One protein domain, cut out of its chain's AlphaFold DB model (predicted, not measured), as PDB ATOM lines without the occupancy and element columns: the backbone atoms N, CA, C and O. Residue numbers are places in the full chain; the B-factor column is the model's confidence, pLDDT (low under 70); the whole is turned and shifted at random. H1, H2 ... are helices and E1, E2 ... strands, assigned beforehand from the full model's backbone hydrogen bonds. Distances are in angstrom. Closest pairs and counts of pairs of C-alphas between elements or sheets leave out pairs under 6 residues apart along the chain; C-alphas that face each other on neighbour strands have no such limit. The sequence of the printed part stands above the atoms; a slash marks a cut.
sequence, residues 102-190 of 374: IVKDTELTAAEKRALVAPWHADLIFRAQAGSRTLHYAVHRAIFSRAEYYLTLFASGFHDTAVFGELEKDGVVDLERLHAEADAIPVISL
ATOM      1  N   ILE A 102     -14.937 -21.104  -0.445       97.12
ATOM      2  CA  ILE A 102     -15.823 -21.847  -1.346       97.12
ATOM      3  C   ILE A 102     -15.912 -21.095  -2.674       97.12
ATOM      4  O   ILE A 102     -16.239 -19.910  -2.700       97.12
ATOM      5  N   VAL A 103     -15.654 -21.794  -3.779       96.44
ATOM      6  CA  VAL A 103     -15.802 -21.262  -5.141       96.44
ATOM      7  C   VAL A 103     -17.077 -21.836  -5.744       96.44
ATOM      8  O   VAL A 103     -17.144 -23.037  -6.011       96.44
ATOM      9  N   LYS A 104     -18.114 -21.006  -5.889       93.69
ATOM     10  CA  LYS A 104     -19.451 -21.452  -6.305       93.69
ATOM     11  C   LYS A 104     -20.303 -20.272  -6.765       93.69
ATOM     12  O   LYS A 104     -20.543 -19.377  -5.973       93.69
ATOM     13  N   ASP A 105     -20.853 -20.321  -7.976       89.62
ATOM     14  CA  ASP A 105     -21.670 -19.218  -8.534       89.62
ATOM     15  C   ASP A 105     -23.142 -19.232  -8.101       89.62
ATOM     16  O   ASP A 105     -23.932 -18.371  -8.473       89.62
ATOM     17  N   THR A 106     -23.532 -20.231  -7.313       89.06
ATOM     18  CA  THR A 106     -24.879 -20.341  -6.743       89.06
ATOM     19  C   THR A 106     -24.840 -20.025  -5.260       89.06
ATOM     20  O   THR A 106     -23.786 -20.095  -4.627       89.06
ATOM     21  N   GLU A 107     -26.000 -19.710  -4.690       88.50
ATOM     22  CA  GLU A 107     -26.101 -19.449  -3.260       88.50
ATOM     23  C   GLU A 107     -25.583 -20.631  -2.423       88.50
ATOM     24  O   GLU A 107     -25.737 -21.818  -2.756       88.50
ATOM     25  N   LEU A 108     -24.927 -20.285  -1.317       93.06
ATOM     26  CA  LEU A 108     -24.460 -21.257  -0.344       93.06
ATOM     27  C   LEU A 108     -25.647 -21.791   0.457       93.06
ATOM     28  O   LEU A 108     -26.443 -21.029   1.004       93.06
ATOM     29  N   THR A 109     -25.721 -23.109   0.574       93.44
ATOM     30  CA  THR A 109     -26.662 -23.789   1.466       93.44
ATOM     31  C   THR A 109     -26.308 -23.523   2.933       93.44
ATOM     32  O   THR A 109     -25.146 -23.277   3.261       93.44
ATOM     33  N   ALA A 110     -27.272 -23.665   3.848       89.75
ATOM     34  CA  ALA A 110     -27.043 -23.554   5.295       89.75
ATOM     35  C   ALA A 110     -25.848 -24.395   5.789       89.75
ATOM     36  O   ALA A 110     -25.052 -23.962   6.624       89.75
ATOM     37  N   ALA A 111     -25.709 -25.618   5.264       91.25
ATOM     38  CA  ALA A 111     -24.631 -26.529   5.634       91.25
ATOM     39  C   ALA A 111     -23.259 -26.021   5.163       91.25
ATOM     40  O   ALA A 111     -22.300 -26.071   5.932       91.25
ATOM     41  N   GLU A 112     -23.177 -25.497   3.934       94.69
ATOM     42  CA  GLU A 112     -21.959 -24.880   3.393       94.69
ATOM     43  C   GLU A 112     -21.588 -23.616   4.173       94.69
ATOM     44  O   GLU A 112     -20.436 -23.476   4.575       94.69
ATOM     45  N   LYS A 113     -22.562 -22.741   4.468       93.12
ATOM     46  CA  LYS A 113     -22.343 -21.539   5.287       93.12
ATOM     47  C   LYS A 113     -21.762 -21.903   6.656       93.12
ATOM     48  O   LYS A 113     -20.728 -21.366   7.043       93.12
ATOM     49  N   ARG A 114     -22.369 -22.867   7.363       90.69
ATOM     50  CA  ARG A 114     -21.879 -23.343   8.670       90.69
ATOM     51  C   ARG A 114     -20.470 -23.921   8.585       90.69
ATOM     52  O   ARG A 114     -19.635 -23.597   9.423       90.69
ATOM     53  N   ALA A 115     -20.219 -24.789   7.605       92.00
ATOM     54  CA  ALA A 115     -18.915 -25.419   7.425       92.00
ATOM     55  C   ALA A 115     -17.822 -24.392   7.100       92.00
ATOM     56  O   ALA A 115     -16.685 -24.569   7.531       92.00
ATOM     57  N   LEU A 116     -18.180 -23.321   6.386       94.06
ATOM     58  CA  LEU A 116     -17.284 -22.218   6.069       94.06
ATOM     59  C   LEU A 116     -16.967 -21.375   7.311       94.06
ATOM     60  O   LEU A 116     -15.795 -21.140   7.575       94.06
ATOM     61  N   VAL A 117     -17.963 -20.941   8.095       91.81
ATOM     62  CA  VAL A 117     -17.729 -19.972   9.188       91.81
ATOM     63  C   VAL A 117     -17.284 -20.588  10.515       91.81
ATOM     64  O   VAL A 117     -16.463 -19.993  11.215       91.81
ATOM     65  N   ALA A 118     -17.794 -21.771  10.874       87.75
ATOM     66  CA  ALA A 118     -17.596 -22.346  12.205       87.75
ATOM     67  C   ALA A 118     -16.119 -22.622  12.560       87.75
ATOM     68  O   ALA A 118     -15.735 -22.322  13.691       87.75
ATOM     69  N   PRO A 119     -15.256 -23.128  11.649       90.19
ATOM     70  CA  PRO A 119     -13.842 -23.365  11.959       90.19
ATOM     71  C   PRO A 119     -13.057 -22.094  12.298       90.19
ATOM     72  O   PRO A 119     -12.055 -22.165  13.009       90.19
ATOM     73  N   TRP A 120     -13.506 -20.949  11.782       89.75
ATOM     74  CA  TRP A 120     -12.826 -19.659  11.915       89.75
ATOM     75  C   TRP A 120     -13.514 -18.729  12.906       89.75
ATOM     76  O   TRP A 120     -13.022 -17.629  13.118       89.75
ATOM     77  N   HIS A 121     -14.628 -19.162  13.508       87.44
ATOM     78  CA  HIS A 121     -15.486 -18.329  14.353       87.44
ATOM     79  C   HIS A 121     -15.917 -17.022  13.669       87.44
ATOM     80  O   HIS A 121     -16.100 -15.994  14.317       87.44
ATOM     81  N   ALA A 122     -16.099 -17.087  12.350       91.06
ATOM     82  CA  ALA A 122     -16.570 -15.968  11.556       91.06
ATOM     83  C   ALA A 122     -18.058 -15.693  11.821       91.06
ATOM     84  O   ALA A 122     -18.844 -16.599  12.123       91.06
ATOM     85  N   ASP A 123     -18.432 -14.428  11.675       89.25
ATOM     86  CA  ASP A 123     -19.795 -13.905  11.801       89.25
ATOM     87  C   ASP A 123     -20.339 -13.373  10.465       89.25
ATOM     88  O   ASP A 123     -21.495 -12.960  10.383       89.25
ATOM     89  N   LEU A 124     -19.519 -13.421   9.410       91.31
ATOM     90  CA  LEU A 124     -19.833 -12.957   8.068       91.31
ATOM     91  C   LEU A 124     -19.270 -13.890   6.999       91.31
ATOM     92  O   LEU A 124     -18.218 -14.515   7.161       91.31
ATOM     93  N   ILE A 125     -19.941 -13.903   5.850       94.75
ATOM     94  CA  ILE A 125     -19.387 -14.435   4.608       94.75
ATOM     95  C   ILE A 125     -19.146 -13.267   3.659       94.75
ATOM     96  O   ILE A 125     -20.055 -12.498   3.357       94.75
ATOM     97  N   PHE A 126     -17.918 -13.147   3.176       96.00
ATOM     98  CA  PHE A 126     -17.549 -12.180   2.157       96.00
ATOM     99  C   PHE A 126     -17.542 -12.839   0.785       96.00
ATOM    100  O   PHE A 126     -16.824 -13.814   0.560       96.00
ATOM    101  N   ARG A 127     -18.358 -12.303  -0.117       95.69
ATOM    102  CA  ARG A 127     -18.509 -12.747  -1.496       95.69
ATOM    103  C   ARG A 127     -17.774 -11.796  -2.436       95.69
ATOM    104  O   ARG A 127     -18.018 -10.595  -2.406       95.69
ATOM    105  N   ALA A 128     -16.924 -12.326  -3.304       95.00
ATOM    106  CA  ALA A 128     -16.240 -11.546  -4.331       95.00
ATOM    107  C   ALA A 128     -16.376 -12.227  -5.694       95.00
ATOM    108  O   ALA A 128     -16.215 -13.443  -5.801       95.00
ATOM    109  N   GLN A 129     -16.667 -11.440  -6.729       92.75
ATOM    110  CA  GLN A 129     -16.656 -11.913  -8.108       92.75
ATOM    111  C   GLN A 129     -15.231 -11.781  -8.653       92.75
ATOM    112  O   GLN A 129     -14.725 -10.667  -8.762       92.75
ATOM    113  N   ALA A 130     -14.600 -12.908  -8.979       90.44
ATOM    114  CA  ALA A 130     -13.278 -12.964  -9.588       90.44
ATOM    115  C   ALA A 130     -13.369 -13.529 -11.012       90.44
ATOM    116  O   ALA A 130     -13.422 -14.747 -11.223       90.44
ATOM    117  N   GLY A 131     -13.461 -12.633 -11.996       84.69
ATOM    118  CA  GLY A 131     -13.806 -12.981 -13.376       84.69
ATOM    119  C   GLY A 131     -15.126 -13.758 -13.441       84.69
ATOM    120  O   GLY A 131     -16.171 -13.284 -13.001       84.69
ATOM    121  N   SER A 132     -15.085 -14.998 -13.934       84.69
ATOM    122  CA  SER A 132     -16.263 -15.883 -14.002       84.69
ATOM    123  C   SER A 132     -16.576 -16.642 -12.709       84.69
ATOM    124  O   SER A 132     -17.587 -17.336 -12.662       84.69
ATOM    125  N   ARG A 133     -15.728 -16.548 -11.679       90.69
ATOM    126  CA  ARG A 133     -15.855 -17.333 -10.446       90.69
ATOM    127  C   ARG A 133     -16.362 -16.480  -9.300       90.69
ATOM    128  O   ARG A 133     -15.830 -15.407  -9.036       90.69
ATOM    129  N   THR A 134     -17.296 -17.019  -8.534       95.12
ATOM    130  CA  THR A 134     -17.749 -16.400  -7.287       95.12
ATOM    131  C   THR A 134     -17.043 -17.034  -6.088       95.12
ATOM    132  O   THR A 134     -17.187 -18.230  -5.813       95.12
ATOM    133  N   LEU A 135     -16.277 -16.227  -5.360       96.62
ATOM    134  CA  LEU A 135     -15.480 -16.625  -4.203       96.62
ATOM    135  C   LEU A 135     -16.210 -16.271  -2.905       96.62
ATOM    136  O   LEU A 135     -16.748 -15.175  -2.785       96.62
ATOM    137  N   HIS A 136     -16.191 -17.174  -1.925       97.44
ATOM    138  CA  HIS A 136     -16.811 -16.979  -0.615       97.44
ATOM    139  C   HIS A 136     -15.809 -17.240   0.512       97.44
ATOM    140  O   HIS A 136     -15.285 -18.349   0.637       97.44
ATOM    141  N   TYR A 137     -15.596 -16.240   1.363       97.69
ATOM    142  CA  TYR A 137     -14.639 -16.264   2.470       97.69
ATOM    143  C   TYR A 137     -15.353 -16.120   3.816       97.69
ATOM    144  O   TYR A 137     -16.245 -15.289   3.957       97.69
ATOM    145  N   ALA A 138     -14.930 -16.885   4.823       96.38
ATOM    146  CA  ALA A 138     -15.344 -16.684   6.211       96.38
ATOM    147  C   ALA A 138     -14.606 -15.479   6.807       96.38
ATOM    148  O   ALA A 138     -13.390 -15.540   6.988       96.38
ATOM    149  N   VAL A 139     -15.311 -14.389   7.106       96.25
ATOM    150  CA  VAL A 139     -14.688 -13.147   7.587       96.25
ATOM    151  C   VAL A 139     -15.333 -12.618   8.863       96.25
ATOM    152  O   VAL A 139     -16.351 -13.131   9.316       96.25
ATOM    153  N   HIS A 140     -14.716 -11.591   9.452       93.12
ATOM    154  CA  HIS A 140     -15.166 -11.009  10.714       93.12
ATOM    155  C   HIS A 140     -15.664  -9.580  10.516       93.12
ATOM    156  O   HIS A 140     -14.925  -8.741   9.986       93.12
ATOM    157  N   ARG A 141     -16.858  -9.268  11.026       90.69
ATOM    158  CA  ARG A 141     -17.446  -7.920  11.007       90.69
ATOM    159  C   ARG A 141     -16.495  -6.895  11.597       90.69
ATOM    160  O   ARG A 141     -16.214  -5.887  10.963       90.69
ATOM    161  N   ALA A 142     -15.919  -7.204  12.758       89.88
ATOM    162  CA  ALA A 142     -14.966  -6.331  13.444       89.88
ATOM    163  C   ALA A 142     -13.749  -5.948  12.579       89.88
ATOM    164  O   ALA A 142     -13.233  -4.841  12.704       89.88
ATOM    165  N   ILE A 143     -13.301  -6.844  11.692       94.50
ATOM    166  CA  ILE A 143     -12.178  -6.582  10.785       94.50
ATOM    167  C   ILE A 143     -12.642  -5.802   9.555       94.50
ATOM    168  O   ILE A 143     -11.991  -4.840   9.159       94.50
ATOM    169  N   PHE A 144     -13.783  -6.172   8.969       94.69
ATOM    170  CA  PHE A 144     -14.322  -5.491   7.790       94.69
ATOM    171  C   PHE A 144     -14.768  -4.055   8.084       94.69
ATOM    172  O   PHE A 144     -14.638  -3.200   7.215       94.69
ATOM    173  N   SER A 145     -15.160  -3.749   9.326       92.81
ATOM    174  CA  SER A 145     -15.407  -2.382   9.804       92.81
ATOM    175  C   SER A 145     -14.193  -1.444   9.707       92.81
ATOM    176  O   SER A 145     -14.338  -0.249   9.945       92.81
ATOM    177  N   ARG A 146     -12.992  -1.947   9.378       93.56
ATOM    178  CA  ARG A 146     -11.816  -1.112   9.076       93.56
ATOM    179  C   ARG A 146     -11.903  -0.419   7.713       93.56
ATOM    180  O   ARG A 146     -11.162   0.533   7.495       93.56
ATOM    181  N   ALA A 147     -12.764  -0.887   6.810       96.06
ATOM    182  CA  ALA A 147     -13.089  -0.184   5.573       96.06
ATOM    183  C   ALA A 147     -14.354   0.657   5.786       96.06
ATOM    184  O   ALA A 147     -15.376   0.134   6.241       96.06
ATOM    185  N   GLU A 148     -14.303   1.946   5.446       95.19
ATOM    186  CA  GLU A 148     -15.403   2.885   5.713       95.19
ATOM    187  C   GLU A 148     -16.691   2.494   4.975       95.19
ATOM    188  O   GLU A 148     -17.785   2.625   5.534       95.19
ATOM    189  N   TYR A 149     -16.567   1.912   3.776       94.12
ATOM    190  CA  TYR A 149     -17.700   1.347   3.043       94.12
ATOM    191  C   TYR A 149     -18.484   0.331   3.894       94.12
ATOM    192  O   TYR A 149     -19.690   0.476   4.100       94.12
ATOM    193  N   TYR A 150     -17.800  -0.678   4.448       92.81
ATOM    194  CA  TYR A 150     -18.456  -1.713   5.248       92.81
ATOM    195  C   TYR A 150     -18.859  -1.210   6.629       92.81
ATOM    196  O   TYR A 150     -19.908  -1.606   7.127       92.81
ATOM    197  N   LEU A 151     -18.087  -0.306   7.240       91.69
ATOM    198  CA  LEU A 151     -18.492   0.345   8.486       91.69
ATOM    199  C   LEU A 151     -19.846   1.047   8.321       91.69
ATOM    200  O   LEU A 151     -20.741   0.870   9.147       91.69
ATOM    201  N   THR A 152     -20.009   1.790   7.226       90.31
ATOM    202  CA  THR A 152     -21.260   2.471   6.882       90.31
ATOM    203  C   THR A 152     -22.371   1.469   6.587       90.31
ATOM    204  O   THR A 152     -23.488   1.638   7.078       90.31
ATOM    205  N   LEU A 153     -22.076   0.391   5.851       87.69
ATOM    206  CA  LEU A 153     -23.022  -0.696   5.580       87.69
ATOM    207  C   LEU A 153     -23.534  -1.352   6.872       87.69
ATOM    208  O   LEU A 153     -24.730  -1.569   7.025       87.69
ATOM    209  N   PHE A 154     -22.649  -1.638   7.827       86.00
ATOM    210  CA  PHE A 154     -23.023  -2.253   9.103       86.00
ATOM    211  C   PHE A 154     -23.771  -1.294  10.029       86.00
ATOM    212  O   PHE A 154     -24.618  -1.735  10.798       86.00
ATOM    213  N   ALA A 155     -23.470   0.004   9.963       83.00
ATOM    214  CA  ALA A 155     -24.169   1.026  10.739       83.00
ATOM    215  C   ALA A 155     -25.550   1.380  10.163       83.00
ATOM    216  O   ALA A 155     -26.390   1.951  10.862       83.00
ATOM    217  N   SER A 156     -25.792   1.075   8.890       75.62
ATOM    218  CA  SER A 156     -27.061   1.344   8.222       75.62
ATOM    219  C   SER A 156     -28.018   0.162   8.372       75.62
ATOM    220  O   SER A 156     -27.622  -0.998   8.361       75.62
ATOM    221  N   GLY A 157     -29.312   0.455   8.521       65.81
ATOM    222  CA  GLY A 157     -30.368  -0.553   8.683       65.81
ATOM    223  C   GLY A 157     -30.753  -1.272   7.385       65.81
ATOM    224  O   GLY A 157     -31.942  -1.478   7.142       65.81
ATOM    225  N   PHE A 158     -29.792  -1.583   6.508       68.25
ATOM    226  CA  PHE A 158     -30.064  -2.317   5.271       68.25
ATOM    227  C   PHE A 158     -30.449  -3.776   5.559       68.25
ATOM    228  O   PHE A 158     -30.111  -4.344   6.594       68.25
ATOM    229  N   HIS A 159     -31.169  -4.402   4.620       59.50
ATOM    230  CA  HIS A 159     -31.641  -5.787   4.766       59.50
ATOM    231  C   HIS A 159     -30.495  -6.782   5.001       59.50
ATOM    232  O   HIS A 159     -30.648  -7.698   5.805       59.50
ATOM    233  N   ASP A 160     -29.340  -6.561   4.370       60.19
ATOM    234  CA  ASP A 160     -28.177  -7.452   4.468       60.19
ATOM    235  C   ASP A 160     -27.521  -7.437   5.861       60.19
ATOM    236  O   ASP A 160     -26.758  -8.340   6.200       60.19
ATOM    237  N   THR A 161     -27.826  -6.433   6.691       62.59
ATOM    238  CA  THR A 161     -27.274  -6.251   8.044       62.59
ATOM    239  C   THR A 161     -28.344  -6.299   9.136       62.59
ATOM    240  O   THR A 161     -28.002  -6.382  10.316       62.59
ATOM    241  N   ALA A 162     -29.629  -6.347   8.764       62.53
ATOM    242  CA  ALA A 162     -30.768  -6.422   9.682       62.53
ATOM    243  C   ALA A 162     -30.687  -7.622  10.641       62.53
ATOM    244  O   ALA A 162     -31.059  -7.504  11.808       62.53
ATOM    245  N   VAL A 163     -30.111  -8.739  10.183       64.62
ATOM    246  CA  VAL A 163     -29.888  -9.938  11.005       64.62
ATOM    247  C   VAL A 163     -29.030  -9.641  12.239       64.62
ATOM    248  O   VAL A 163     -29.255 -10.225  13.298       64.62
ATOM    249  N   PHE A 164     -28.081  -8.701  12.152       64.62
ATOM    250  CA  PHE A 164     -27.312  -8.309  13.329       64.62
ATOM    251  C   PHE A 164     -28.196  -7.653  14.378       64.62
ATOM    252  O   PHE A 164     -28.090  -8.031  15.533       64.62
ATOM    253  N   GLY A 165     -29.123  -6.774  13.993       62.31
ATOM    254  CA  GLY A 165     -30.061  -6.166  14.940       62.31
ATOM    255  C   GLY A 165     -30.999  -7.176  15.617       62.31
ATOM    256  O   GLY A 165     -31.426  -6.949  16.745       62.31
ATOM    257  N   GLU A 166     -31.305  -8.300  14.959       64.50
ATOM    258  CA  GLU A 166     -32.154  -9.370  15.511       64.50
ATOM    259  C   GLU A 166     -31.393 -10.349  16.423       64.50
ATOM    260  O   GLU A 166     -31.966 -10.906  17.366       64.50
ATOM    261  N   LEU A 167     -30.107 -10.577  16.139       63.28
ATOM    262  CA  LEU A 167     -29.230 -11.469  16.908       63.28
ATOM    263  C   LEU A 167     -28.443 -10.748  18.007       63.28
ATOM    264  O   LEU A 167     -27.867 -11.402  18.878       63.28
ATOM    265  N   GLU A 168     -28.405  -9.421  17.966       63.78
ATOM    266  CA  GLU A 168     -27.716  -8.582  18.933       63.78
ATOM    267  C   GLU A 168     -28.577  -8.381  20.178       63.78
ATOM    268  O   GLU A 168     -29.693  -7.858  20.138       63.78
ATOM    269  N   LYS A 169     -28.031  -8.788  21.321       61.00
ATOM    270  CA  LYS A 169     -28.605  -8.506  22.632       61.00
ATOM    271  C   LYS A 169     -27.562  -7.764  23.452       61.00
ATOM    272  O   LYS A 169     -26.449  -8.249  23.617       61.00
ATOM    273  N   ASP A 170     -27.913  -6.566  23.915       61.72
ATOM    274  CA  ASP A 170     -27.015  -5.684  24.674       61.72
ATOM    275  C   ASP A 170     -25.679  -5.377  23.957       61.72
ATOM    276  O   ASP A 170     -24.644  -5.204  24.597       61.72
ATOM    277  N   GLY A 171     -25.684  -5.310  22.619       62.41
ATOM    278  CA  GLY A 171     -24.482  -5.021  21.826       62.41
ATOM    279  C   GLY A 171     -23.615  -6.243  21.489       62.41
ATOM    280  O   GLY A 171     -22.518  -6.095  20.950       62.41
ATOM    281  N   VAL A 172     -24.062  -7.454  21.846       66.06
ATOM    282  CA  VAL A 172     -23.323  -8.706  21.639       66.06
ATOM    283  C   VAL A 172     -24.114  -9.634  20.723       66.06
ATOM    284  O   VAL A 172     -25.282  -9.926  20.975       66.06
ATOM    285  N   VAL A 173     -23.460 -10.117  19.665       69.06
ATOM    286  CA  VAL A 173     -24.015 -11.118  18.745       69.06
ATOM    287  C   VAL A 173     -23.760 -12.514  19.309       69.06
ATOM    288  O   VAL A 173     -22.615 -12.883  19.574       69.06
ATOM    289  N   ASP A 174     -24.820 -13.305  19.474       74.12
ATOM    290  CA  ASP A 174     -24.712 -14.707  19.885       74.12
ATOM    291  C   ASP A 174     -24.239 -15.580  18.706       74.12
ATOM    292  O   ASP A 174     -25.023 -15.990  17.848       74.12
ATOM    293  N   LEU A 175     -22.928 -15.842  18.657       73.50
ATOM    294  CA  LEU A 175     -22.296 -16.639  17.599       73.50
ATOM    295  C   LEU A 175     -22.759 -18.098  17.594       73.50
ATOM    296  O   LEU A 175     -22.865 -18.694  16.524       73.50
ATOM    297  N   GLU A 176     -23.045 -18.685  18.758       75.81
ATOM    298  CA  GLU A 176     -23.508 -20.074  18.827       75.81
ATOM    299  C   GLU A 176     -24.893 -20.195  18.196       75.81
ATOM    300  O   GLU A 176     -25.143 -21.102  17.393       75.81
ATOM    301  N   ARG A 177     -25.771 -19.230  18.489       74.62
ATOM    302  CA  ARG A 177     -27.081 -19.133  17.849       74.62
ATOM    303  C   ARG A 177     -26.968 -18.835  16.354       74.62
ATOM    304  O   ARG A 177     -27.642 -19.497  15.569       74.62
ATOM    305  N   LEU A 178     -26.082 -17.924  15.946       77.56
ATOM    306  CA  LEU A 178     -25.824 -17.624  14.532       77.56
ATOM    307  C   LEU A 178     -25.357 -18.872  13.763       77.56
ATOM    308  O   LEU A 178     -25.813 -19.144  12.654       77.56
ATOM    309  N   HIS A 179     -24.469 -19.675  14.353       77.88
ATOM    310  CA  HIS A 179     -23.990 -20.910  13.731       77.88
ATOM    311  C   HIS A 179     -25.066 -22.007  13.736       77.88
ATOM    312  O   HIS A 179     -25.126 -22.815  12.800       77.88
ATOM    313  N   ALA A 180     -25.946 -22.046  14.740       78.50
ATOM    314  CA  ALA A 180     -27.110 -22.936  14.771       78.50
ATOM    315  C   ALA A 180     -28.163 -22.560  13.708       78.50
ATOM    316  O   ALA A 180     -28.730 -23.448  13.069       78.50
ATOM    317  N   GLU A 181     -28.344 -21.271  13.438       81.31
ATOM    318  CA  GLU A 181     -29.246 -20.708  12.428       81.31
ATOM    319  C   GLU A 181     -28.460 -20.303  11.166       81.31
ATOM    320  O   GLU A 181     -28.478 -19.158  10.736       81.31
ATOM    321  N   ALA A 182     -27.746 -21.251  10.551       79.38
ATOM    322  CA  ALA A 182     -26.764 -20.945   9.502       79.38
ATOM    323  C   ALA A 182     -27.327 -20.225   8.256       79.38
ATOM    324  O   ALA A 182     -26.573 -19.567   7.540       79.38
ATOM    325  N   ASP A 183     -28.636 -20.312   7.995       80.69
ATOM    326  CA  ASP A 183     -29.295 -19.531   6.940       80.69
ATOM    327  C   ASP A 183     -29.219 -18.020   7.198       80.69
ATOM    328  O   ASP A 183     -29.068 -17.252   6.246       80.69
ATOM    329  N   ALA A 184     -29.226 -17.618   8.471       79.88
ATOM    330  CA  ALA A 184     -29.145 -16.235   8.918       79.88
ATOM    331  C   ALA A 184     -27.730 -15.643   8.801       79.88
ATOM    332  O   ALA A 184     -27.575 -14.436   8.933       79.88
ATOM    333  N   ILE A 185     -26.687 -16.441   8.522       85.50
ATOM    334  CA  ILE A 185     -25.327 -15.904   8.348       85.50
ATOM    335  C   ILE A 185     -25.322 -14.880   7.200       85.50
ATOM    336  O   ILE A 185     -25.604 -15.272   6.052       85.50
ATOM    337  N   PRO A 186     -24.985 -13.603   7.478       87.19
ATOM    338  CA  PRO A 186     -25.022 -12.561   6.467       87.19
ATOM    339  C   PRO A 186     -23.917 -12.750   5.430       87.19
ATOM    340  O   PRO A 186     -22.783 -13.121   5.749       87.19
ATOM    341  N   VAL A 187     -24.265 -12.475   4.173       89.94
ATOM    342  CA  VAL A 187     -23.346 -12.528   3.035       89.94
ATOM    343  C   VAL A 187     -23.195 -11.117   2.487       89.94
ATOM    344  O   VAL A 187     -24.110 -10.597   1.856       89.94
ATOM    345  N   ILE A 188     -22.039 -10.502   2.710       91.56
ATOM    346  CA  ILE A 188     -21.697  -9.202   2.126       91.56
ATOM    347  C   ILE A 188     -20.915  -9.403   0.835       91.56
ATOM    348  O   ILE A 188     -20.215 -10.402   0.684       91.56
ATOM    349  N   SER A 189     -21.025  -8.467  -0.103       91.81
ATOM    350  CA  SER A 189     -20.338  -8.561  -1.396       91.81
ATOM    351  C   SER A 189     -19.325  -7.446  -1.586       91.81
ATOM    352  O   SER A 189     -19.564  -6.319  -1.152       91.81
ATOM    353  N   LEU A 190     -18.227  -7.760  -2.274       93.44
ATOM    354  CA  LEU A 190     -17.351  -6.745  -2.848       93.44
ATOM    355  C   LEU A 190     -18.177  -5.920  -3.851       93.44
ATOM    356  O   LEU A 190     -18.850  -6.530  -4.690       93.44
TER     357      LEU A 190
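AT A GLANCE: This is residues 102 to 190 of the 374 residues of the protein "BTB domain-containing protein" of Ogataea polymorpha (UniProt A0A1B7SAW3). A long hairpin of two strands, E1 and E2, widened by the short strand E3 beside E1, makes a small sheet with H1 packed slantwise over one face. From the end of E2, four short helices, H2 to H5, follow one another in a loose arc that leads back toward H1. The printed part has 89 residues, with five named helices and three named strands in the order H1 E1 E2 H2 H3 H4 H5 E3. The sheet runs E2 E1 E3 and is mixed, as is the class, helices and strands. The whole is compact, with a radius of gyration of the C-alphas of 12.7 A and spans of 41 by 29 by 21 A.

IN THESE COORDINATES: H1, residues 110 to 120, begins with C-alpha 110 at (-27.043, -23.554, 5.295) and is 16.2 A long. E1, residues 124 to 130, is 18.8 A long, and E2, residues 133 to 139, is 18.5 A long. Then come H2, residues 141 to 144, H3, residues 148 to 155, of 10.3 A, H4, residues 159 to 167, of 13.6 A, and H5, residues 175 to 180. E3, residues 187 to 189, ends with C-alpha 189 at (-20.338, -8.561, -1.396).

HOW THE PARTS SIT: E1 and E2 form a hairpin, antiparallel at 154 degrees, with N 126 and O 137 2.8 A apart, within hydrogen-bond range. E3 is parallel to E1 at 36 degrees, with N 127 and O 188 2.8 A apart, within hydrogen-bond range. Residues 102 to 103 pair antiparallel with residues 135 to 136 of E2. H1 is on the sheet, two layers with the helix on one face, at a height over the sheet of 9.0 A; the closest C-alphas of H1 and E2 are those of Val 117 and Ala 138, 5.0 A apart. H1 and H5 only just touch, with 3 pairs of C-alphas within 8 A, the closest those of Arg 114 and His 179, 6.0 A apart. H3 and H4 are close but not clearly touching, their closest C-alphas, Phe 154 and Thr 161, 5.9 A apart. H2 only grazes the sheet with residues 141 to 144. H4 only grazes it with residues 160 to 161. In H3 and H5 every O i to N i+4 pair is within hydrogen-bond range; in H1 5 of 7 are, and in H4 2 of 5, beside 5 of 6 O i to N i+3 pairs; H2 is too short for an O i to N i+4 pair.

THE WHOLE: The C-alphas farthest apart, those of Ser 132 and Asp 170, are 41.4 A apart. The printed part has no cut, and no link is long. The mean pLDDT of the printed part is 84.6, and residues 157 to 173 are under 70.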